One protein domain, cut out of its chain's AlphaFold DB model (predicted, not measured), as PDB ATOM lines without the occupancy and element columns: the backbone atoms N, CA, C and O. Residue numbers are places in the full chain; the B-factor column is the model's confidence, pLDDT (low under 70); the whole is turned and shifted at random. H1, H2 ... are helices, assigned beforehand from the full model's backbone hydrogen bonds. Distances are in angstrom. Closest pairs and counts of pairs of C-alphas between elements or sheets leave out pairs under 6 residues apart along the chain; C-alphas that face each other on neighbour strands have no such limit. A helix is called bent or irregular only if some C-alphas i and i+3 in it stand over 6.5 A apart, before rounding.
ATOM      1  N   SER A 172     205.528 187.646 172.212       87.75
ATOM      2  CA  SER A 172     206.496 186.555 172.071       87.75
ATOM      3  C   SER A 172     206.159 185.556 170.954       87.75
ATOM      4  O   SER A 172     206.824 184.528 170.856       87.75
ATOM      5  N   PHE A 173     205.069 185.742 170.198       89.38
ATOM      6  CA  PHE A 173     204.645 184.757 169.203       89.38
ATOM      7  C   PHE A 173     205.623 184.662 168.032       89.38
ATOM      8  O   PHE A 173     205.943 183.544 167.638       89.38
ATOM      9  N   ASP A 174     206.143 185.786 167.539       90.75
ATOM     10  CA  ASP A 174     207.072 185.800 166.400       90.75
ATOM     11  C   ASP A 174     208.354 185.004 166.702       90.75
ATOM     12  O   ASP A 174     208.818 184.214 165.876       90.75
ATOM     13  N   ASP A 175     208.865 185.100 167.933       88.25
ATOM     14  CA  ASP A 175     210.007 184.309 168.411       88.25
ATOM     15  C   ASP A 175     209.685 182.809 168.499       88.25
ATOM     16  O   ASP A 175     210.505 181.948 168.168       88.25
ATOM     17  N   VAL A 176     208.475 182.464 168.949       86.19
ATOM     18  CA  VAL A 176     208.032 181.064 169.028       86.19
ATOM     19  C   VAL A 176     207.816 180.491 167.629       86.19
ATOM     20  O   VAL A 176     208.189 179.345 167.391       86.19
ATOM     21  N   ALA A 177     207.250 181.268 166.707       87.88
ATOM     22  CA  ALA A 177     207.010 180.871 165.326       87.88
ATOM     23  C   ALA A 177     208.326 180.675 164.559       87.88
ATOM     24  O   ALA A 177     208.489 179.659 163.884       87.88
ATOM     25  N   SER A 178     209.292 181.588 164.717       88.81
ATOM     26  CA  SER A 178     210.629 181.446 164.128       88.81
ATOM     27  C   SER A 178     211.374 180.238 164.704       88.81
ATOM     28  O   SER A 178     211.948 179.451 163.952       88.81
ATOM     29  N   THR A 179     211.276 180.006 166.020       85.75
ATOM     30  CA  THR A 179     211.820 178.798 166.659       85.75
ATOM     31  C   THR A 179     211.149 177.533 166.126       85.75
ATOM     32  O   THR A 179     211.840 176.570 165.811       85.75
ATOM     33  N   PHE A 180     209.819 177.520 165.994       84.75
ATOM     34  CA  PHE A 180     209.070 176.385 165.451       84.75
ATOM     35  C   PHE A 180     209.511 176.057 164.020       84.75
ATOM     36  O   PHE A 180     209.768 174.896 163.721       84.75
ATOM     37  N   ALA A 181     209.659 177.073 163.166       86.75
ATOM     38  CA  ALA A 181     210.125 176.909 161.791       86.75
ATOM     39  C   ALA A 181     211.590 176.438 161.699       86.75
ATOM     40  O   ALA A 181     211.964 175.782 160.730       86.75
ATOM     41  N   GLY A 182     212.415 176.766 162.699       85.12
ATOM     42  CA  GLY A 182     213.829 176.388 162.755       85.12
ATOM     43  C   GLY A 182     214.114 174.999 163.340       85.12
ATOM     44  O   GLY A 182     215.226 174.495 163.182       85.12
ATOM     45  N   VAL A 183     213.154 174.364 164.020       86.06
ATOM     46  CA  VAL A 183     213.332 173.016 164.585       86.06
ATOM     47  C   VAL A 183     213.132 171.964 163.492       86.06
ATOM     48  O   VAL A 183     212.050 171.839 162.921       86.06
ATOM     49  N   SER A 184     214.167 171.168 163.216       85.94
ATOM     50  CA  SER A 184     214.096 170.090 162.224       85.94
ATOM     51  C   SER A 184     213.322 168.871 162.741       85.94
ATOM     52  O   SER A 184     213.315 168.572 163.938       85.94
ATOM     53  N   SER A 185     212.723 168.107 161.823       83.94
ATOM     54  CA  SER A 185     212.078 166.822 162.138       83.94
ATOM     55  C   SER A 185     213.048 165.823 162.781       83.94
ATOM     56  O   SER A 185     212.664 165.095 163.694       83.94
ATOM     57  N   LEU A 186     214.322 165.844 162.370       85.25
ATOM     58  CA  LEU A 186     215.382 165.026 162.959       85.25
ATOM     59  C   LEU A 186     215.596 165.361 164.442       85.25
ATOM     60  O   LEU A 186     215.613 164.458 165.273       85.25
ATOM     61  N   ALA A 187     215.668 166.649 164.798       82.00
ATOM     62  CA  ALA A 187     215.828 167.071 166.190       82.00
ATOM     63  C   ALA A 187     214.637 166.645 167.067       82.00
ATOM     64  O   ALA A 187     214.821 166.293 168.232       82.00
ATOM     65  N   VAL A 188     213.419 166.643 166.513       82.38
ATOM     66  CA  VAL A 188     212.233 166.117 167.208       82.38
ATOM     67  C   VAL A 188     212.359 164.610 167.433       82.38
ATOM     68  O   VAL A 188     212.132 164.156 168.555       82.38
ATOM     69  N   SER A 189     212.762 163.846 166.413       83.94
ATOM     70  CA  SER A 189     212.960 162.392 166.518       83.94
ATOM     71  C   SER A 189     214.011 162.030 167.569       83.94
ATOM     72  O   SER A 189     213.748 161.214 168.447       83.94
ATOM     73  N   GLU A 190     215.162 162.705 167.562       83.69
ATOM     74  CA  GLU A 190     216.223 162.488 168.556       83.69
ATOM     75  C   GLU A 190     215.748 162.772 169.989       83.69
ATOM     76  O   GLU A 190     216.090 162.053 170.933       83.69
ATOM     77  N   VAL A 191     214.935 163.820 170.179       81.44
ATOM     78  CA  VAL A 191     214.329 164.118 171.484       81.44
ATOM     79  C   VAL A 191     213.348 163.023 171.902       81.44
ATOM     80  O   VAL A 191     213.321 162.668 173.082       81.44
ATOM     81  N   LEU A 192     212.561 162.471 170.976       80.38
ATOM     82  CA  LEU A 192     211.645 161.366 171.267       80.38
ATOM     83  C   LEU A 192     212.406 160.114 171.723       80.38
ATOM     84  O   LEU A 192     212.082 159.570 172.781       80.38
ATOM     85  N   ASP A 193     213.465 159.719 171.015       82.12
ATOM     86  CA  ASP A 193     214.304 158.564 171.375       82.12
ATOM     87  C   ASP A 193     214.941 158.728 172.759       82.12
ATOM     88  O   ASP A 193     214.992 157.800 173.580       82.12
ATOM     89  N   LYS A 194     215.369 159.953 173.076       79.38
ATOM     90  CA  LYS A 194     215.873 160.300 174.403       79.38
ATOM     91  C   LYS A 194     214.811 160.239 175.478       79.38
ATOM     92  O   LYS A 194     215.099 159.750 176.568       79.38
ATOM     93  N   ILE A 195     213.600 160.723 175.211       78.12
ATOM     94  CA  ILE A 195     212.483 160.613 176.155       78.12
ATOM     95  C   ILE A 195     212.200 159.134 176.433       78.12
ATOM     96  O   ILE A 195     212.103 158.753 177.598       78.12
ATOM     97  N   VAL A 196     212.150 158.287 175.403       78.00
ATOM     98  CA  VAL A 196     211.928 156.839 175.548       78.00
ATOM     99  C   VAL A 196     213.028 156.186 176.392       78.00
ATOM    100  O   VAL A 196     212.735 155.442 177.330       78.00
ATOM    101  N   THR A 197     214.291 156.521 176.128       78.31
ATOM    102  CA  THR A 197     215.445 156.005 176.883       78.31
ATOM    103  C   THR A 197     215.474 156.523 178.328       78.31
ATOM    104  O   THR A 197     215.826 155.812 179.270       78.31
ATOM    105  N   SER A 198     215.054 157.766 178.547       78.06
ATOM    106  CA  SER A 198     214.964 158.364 179.883       78.06
ATOM    107  C   SER A 198     213.853 157.709 180.707       78.06
ATOM    108  O   SER A 198     214.033 157.430 181.892       78.06
ATOM    109  N   LEU A 199     212.732 157.364 180.067       72.75
ATOM    110  CA  LEU A 199     211.635 156.623 180.691       72.75
ATOM    111  C   LEU A 199     212.044 155.197 181.085       72.75
ATOM    112  O   LEU A 199     211.654 154.734 182.157       72.75
ATOM    113  N   SER A 200     212.852 154.509 180.272       73.25
ATOM    114  CA  SER A 200     213.337 153.160 180.604       73.25
ATOM    115  C   SER A 200     214.369 153.161 181.739       73.25
ATOM    116  O   SER A 200     214.426 152.213 182.524       73.25
ATOM    117  N   THR A 201     215.137 154.245 181.875       74.44
ATOM    118  CA  THR A 201     216.180 154.411 182.904       74.44
ATOM    119  C   THR A 201     215.724 155.195 184.140       74.44
ATOM    120  O   THR A 201     216.490 155.321 185.097       74.44
ATOM    121  N   ASN A 202     214.481 155.691 184.159       67.75
ATOM    122  CA  ASN A 202     213.936 156.587 185.185       67.75
ATOM    123  C   ASN A 202     214.815 157.836 185.420       67.75
ATOM    124  O   ASN A 202     215.038 158.256 186.559       67.75
ATOM    125  N   SER A 203     215.340 158.397 184.331       74.56
ATOM    126  CA  SER A 203     216.136 159.624 184.304       74.56
ATOM    127  C   SER A 203     215.367 160.755 183.609       74.56
ATOM    128  O   SER A 203     214.293 160.541 183.045       74.56
ATOM    129  N   TYR A 204     215.874 161.986 183.698       71.25
ATOM    130  CA  TYR A 204     215.314 163.107 182.945       71.25
ATOM    131  C   TYR A 204     215.982 163.194 181.572       71.25
ATOM    132  O   TYR A 204     217.206 163.069 181.509       71.25
ATOM    133  N   PRO A 205     215.224 163.463 180.494       70.94
ATOM    134  CA  PRO A 205     215.814 163.688 179.185       70.94
ATOM    135  C   PRO A 205     216.668 164.954 179.234       70.94
ATOM    136  O   PRO A 205     216.151 166.062 179.396       70.94
ATOM    137  N   VAL A 206     217.981 164.778 179.113       76.81
ATOM    138  CA  VAL A 206     218.936 165.878 178.990       76.81
ATOM    139  C   VAL A 206     219.193 166.106 177.496       76.81
ATOM    140  O   VAL A 206     219.578 165.163 176.794       76.81
ATOM    141  N   PRO A 207     218.926 167.313 176.967       77.19
ATOM    142  CA  PRO A 207     219.320 167.645 175.607       77.19
ATOM    143  C   PRO A 207     220.844 167.776 175.531       77.19
ATOM    144  O   PRO A 207     221.444 168.438 176.373       77.19
ATOM    145  N   ASP A 208     221.452 167.178 174.507       81.62
ATOM    146  CA  ASP A 208     222.904 167.279 174.268       81.62
ATOM    147  C   ASP A 208     223.215 168.390 173.265       81.62
ATOM    148  O   ASP A 208     224.326 168.908 173.220       81.62
ATOM    149  N   THR A 209     222.227 168.764 172.447       84.12
ATOM    150  CA  THR A 209     222.380 169.762 171.392       84.12
ATOM    151  C   THR A 209     221.436 170.943 171.596       84.12
ATOM    152  O   THR A 209     220.378 170.850 172.235       84.12
ATOM    153  N   HIS A 210     221.805 172.083 171.009       83.88
ATOM    154  CA  HIS A 210     220.946 173.264 170.973       83.88
ATOM    155  C   HIS A 210     219.608 172.964 170.277       83.88
ATOM    156  O   HIS A 210     218.555 173.341 170.785       83.88
ATOM    157  N   ALA A 211     219.632 172.199 169.180       82.19
ATOM    158  CA  ALA A 211     218.429 171.797 168.452       82.19
ATOM    159  C   ALA A 211     217.481 170.938 169.314       82.19
ATOM    160  O   ALA A 211     216.277 171.192 169.354       82.19
ATOM    161  N   GLN A 212     218.019 169.985 170.087       81.50
ATOM    162  CA  GLN A 212     217.236 169.195 171.046       81.50
ATOM    163  C   GLN A 212     216.651 170.073 172.166       81.50
ATOM    164  O   GLN A 212     215.505 169.890 172.579       81.50
ATOM    165  N   SER A 213     217.414 171.064 172.640       84.31
ATOM    166  CA  SER A 213     216.944 172.028 173.646       84.31
ATOM    167  C   SER A 213     215.795 172.890 173.118       84.31
ATOM    168  O   SER A 213     214.795 173.080 173.816       84.31
ATOM    169  N   GLN A 214     215.899 173.367 171.874       84.38
ATOM    170  CA  GLN A 214     214.839 174.115 171.199       84.38
ATOM    171  C   GLN A 214     213.583 173.259 171.009       84.38
ATOM    172  O   GLN A 214     212.495 173.712 171.357       84.38
ATOM    173  N   ALA A 215     213.722 172.006 170.564       83.56
ATOM    174  CA  ALA A 215     212.602 171.076 170.418       83.56
ATOM    175  C   ALA A 215     211.898 170.779 171.761       83.56
ATOM    176  O   ALA A 215     210.667 170.822 171.848       83.56
ATOM    177  N   LEU A 216     212.653 170.560 172.846       80.69
ATOM    178  CA  LEU A 216     212.085 170.390 174.191       80.69
ATOM    179  C   LEU A 216     211.371 171.652 174.690       80.69
ATOM    180  O   LEU A 216     210.302 171.557 175.299       80.69
ATOM    181  N   ASN A 217     211.942 172.835 174.454       82.19
ATOM    182  CA  ASN A 217     211.314 174.098 174.839       82.19
ATOM    183  C   ASN A 217     210.030 174.353 174.037       82.19
ATOM    184  O   ASN A 217     209.012 174.762 174.596       82.19
ATOM    185  N   LEU A 218     210.042 174.029 172.745       82.75
ATOM    186  CA  LEU A 218     208.871 174.120 171.889       82.75
ATOM    187  C   LEU A 218     207.745 173.202 172.375       82.75
ATOM    188  O   LEU A 218     206.600 173.640 172.483       82.75
ATOM    189  N   ASN A 219     208.065 171.970 172.781       79.62
ATOM    190  CA  ASN A 219     207.083 171.060 173.374       79.62
ATOM    191  C   ASN A 219     206.436 171.661 174.640       79.62
ATOM    192  O   ASN A 219     205.235 171.499 174.870       79.62
ATOM    193  N   LYS A 220     207.179 172.425 175.456       79.12
ATOM    194  CA  LYS A 220     206.585 173.163 176.588       79.12
ATOM    195  C   LYS A 220     205.584 174.217 176.112       79.12
ATOM    196  O   LYS A 220     204.510 174.312 176.699       79.12
ATOM    197  N   GLN A 221     205.890 174.968 175.050       80.88
ATOM    198  CA  GLN A 221     204.968 175.968 174.489       80.88
ATOM    199  C   GLN A 221     203.692 175.326 173.930       80.88
ATOM    200  O   GLN A 221     202.594 175.817 174.189       80.88
ATOM    201  N   VAL A 222     203.823 174.191 173.241       78.94
ATOM    202  CA  VAL A 222     202.689 173.427 172.701       78.94
ATOM    203  C   VAL A 222     201.808 172.876 173.826       78.94
ATOM    204  O   VAL A 222     200.591 173.038 173.790       78.94
ATOM    205  N   ASN A 223     202.395 172.301 174.881       78.56
ATOM    206  CA  ASN A 223     201.631 171.766 176.015       78.56
ATOM    207  C   ASN A 223     200.781 172.826 176.733       78.56
ATOM    208  O   ASN A 223     199.726 172.493 177.277       78.56
ATOM    209  N   VAL A 224     201.200 174.096 176.717       79.56
ATOM    210  CA  VAL A 224     200.418 175.195 177.303       79.56
ATOM    211  C   VAL A 224     199.100 175.417 176.556       79.56
ATOM    212  O   VAL A 224     198.107 175.743 177.198       79.56
ATOM    213  N   ILE A 225     199.054 175.194 175.237       83.38
ATOM    214  CA  ILE A 225     197.825 175.335 174.432       83.38
ATOM    215  C   ILE A 225     196.751 174.352 174.912       83.38
ATOM    216  O   ILE A 225     195.567 174.679 174.969       83.38
ATOM    217  N   PHE A 226     197.179 173.156 175.308       83.31
ATOM    218  CA  PHE A 226     196.287 172.075 175.705       83.31
ATOM    219  C   PHE A 226     195.878 172.112 177.180       83.31
ATOM    220  O   PHE A 226     195.112 171.248 177.598       83.31
ATOM    221  N   ARG A 227     196.353 173.081 177.975       83.38
ATOM    222  CA  ARG A 227     196.093 173.157 179.424       83.38
ATOM    223  C   ARG A 227     194.610 173.024 179.782       83.38
ATOM    224  O   ARG A 227     194.281 172.240 180.664       83.38
ATOM    225  N   ASP A 228     193.746 173.743 179.073       83.81
ATOM    226  CA  ASP A 228     192.311 173.804 179.376       83.81
ATOM    227  C   ASP A 228     191.487 172.757 178.606       83.81
ATOM    228  O   ASP A 228     190.260 172.728 178.694       83.81
ATOM    229  N   VAL A 229     192.151 171.885 177.837       86.56
ATOM    230  CA  VAL A 229     191.507 170.817 177.065       86.56
ATOM    231  C   VAL A 229     191.384 169.573 177.949       86.56
ATOM    232  O   VAL A 229     192.416 169.000 178.317       86.56
ATOM    233  N   PRO A 230     190.159 169.127 178.290       82.88
ATOM    234  CA  PRO A 230     189.962 167.960 179.147       82.88
ATOM    235  C   PRO A 230     190.680 166.717 178.610       82.88
ATOM    236  O   PRO A 230     190.653 166.445 177.414       82.88
ATOM    237  N   GLY A 231     191.339 165.964 179.493       79.56
ATOM    238  CA  GLY A 231     192.029 164.715 179.142       79.56
ATOM    239  C   GLY A 231     193.401 164.885 178.475       79.56
ATOM    240  O   GLY A 231     194.136 163.905 178.350       79.56
ATOM    241  N   SER A 232     193.793 166.106 178.104       83.50
ATOM    242  CA  SER A 232     195.089 166.375 177.477       83.50
ATOM    243  C   SER A 232     196.276 166.206 178.441       83.50
ATOM    244  O   SER A 232     196.141 166.308 179.664       83.50
ATOM    245  N   SER A 233     197.490 166.060 177.903       81.50
ATOM    246  CA  SER A 233     198.725 166.086 178.705       81.50
ATOM    247  C   SER A 233     198.894 167.390 179.498       81.50
ATOM    248  O   SER A 233     199.333 167.354 180.650       81.50
ATOM    249  N   GLY A 234     198.510 168.532 178.914       82.00
ATOM    250  CA  GLY A 234     198.575 169.844 179.564       82.00
ATOM    251  C   GLY A 234     197.625 169.963 180.759       82.00
ATOM    252  O   GLY A 234     198.026 170.447 181.821       82.00
ATOM    253  N   SER A 235     196.395 169.456 180.629       85.38
ATOM    254  CA  SER A 235     195.427 169.430 181.736       85.38
ATOM    255  C   SER A 235     195.920 168.547 182.887       85.38
ATOM    256  O   SER A 235     195.910 168.968 184.041       85.38
TER     257      SER A 235
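This is residues 172 to 235 of the 539 residues of the protein "Helitron_like_N domain-containing protein" of Coprinopsis cinerea (strain Okayama-7 / 130 / ATCC MYA-4618 / FGSC 9003) (UniProt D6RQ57). Two long helices, H2 and H3, make a corner like an L or V, meeting near their first residues and spreading apart toward their last ones, while the shorter H1 packs slantwise on the middle of H3, on the side away from H2. The link of residues 202 to 209 folds back beside H2 to reach the start of H3, and past the end of H3 residues 226 to 235 make a loop that turns back toward that helix. The printed part has 64 residues with three named helices, in the order H1, H2, H3, and no named strand; the class is all helix. It is only just compact, close to loose, with a radius of gyration of the C-alphas of 12.8 A, and its outline is flat, spanning 33 by 30 by 16 A.

The longest helix by residues is H2, residues 185 to 201, which measures 24.5 A from its first to its last C-alpha; it begins with C-alpha 185 at (212.078, 166.822, 162.138). H3, residues 210 to 225, measures 23.5 A and ends with C-alpha 225 at (197.825, 175.335, 174.432). H1, residues 173 to 182, measures 14.0 A and begins with C-alpha 173 at (204.645, 184.757, 169.203). None of the three helices is bent or irregular.

H2 touches H3, with 9 pairs of C-alphas within 8 A. The closest C-alphas of the two are those of Ala 187 and Gln 212, 5.5 A apart. H2 touches H3 with residues 187 to 191 alone, and H3 touches H2 with residues 211 to 216 alone. Their lines are about perpendicular, at 83 degrees, and their centres are 13.0 A apart. H3 also touches H1, with residues 214 to 218 alone, and 4 pairs of C-alphas are within 8 A. The closest C-alphas there are those of Phe 180 and Leu 218, 6.8 A apart. H1 and H3 run opposite ways at a steep tilt of 47 degrees, with centres 10.7 A apart. H1 and H2 are apart, though they follow each other in the chain. In H1 and H2 every O i to N i+4 pair is within hydrogen-bond range; in H3 it is 11 of 12.

The two C-alphas farthest apart are those of Asp 174 and Thr 201, 36.6 A. From the first to the last printed C-alpha, Ser 172 to Ser 235, it is 22.6 A. The link from H1 to H2 is tight, with 2 residues between them, and the link from H2 to H3 is short, with 8; no link is long. The printed part has no cut. Its mean pLDDT is 81.8, and the one printed residue under 70 is Asn 202.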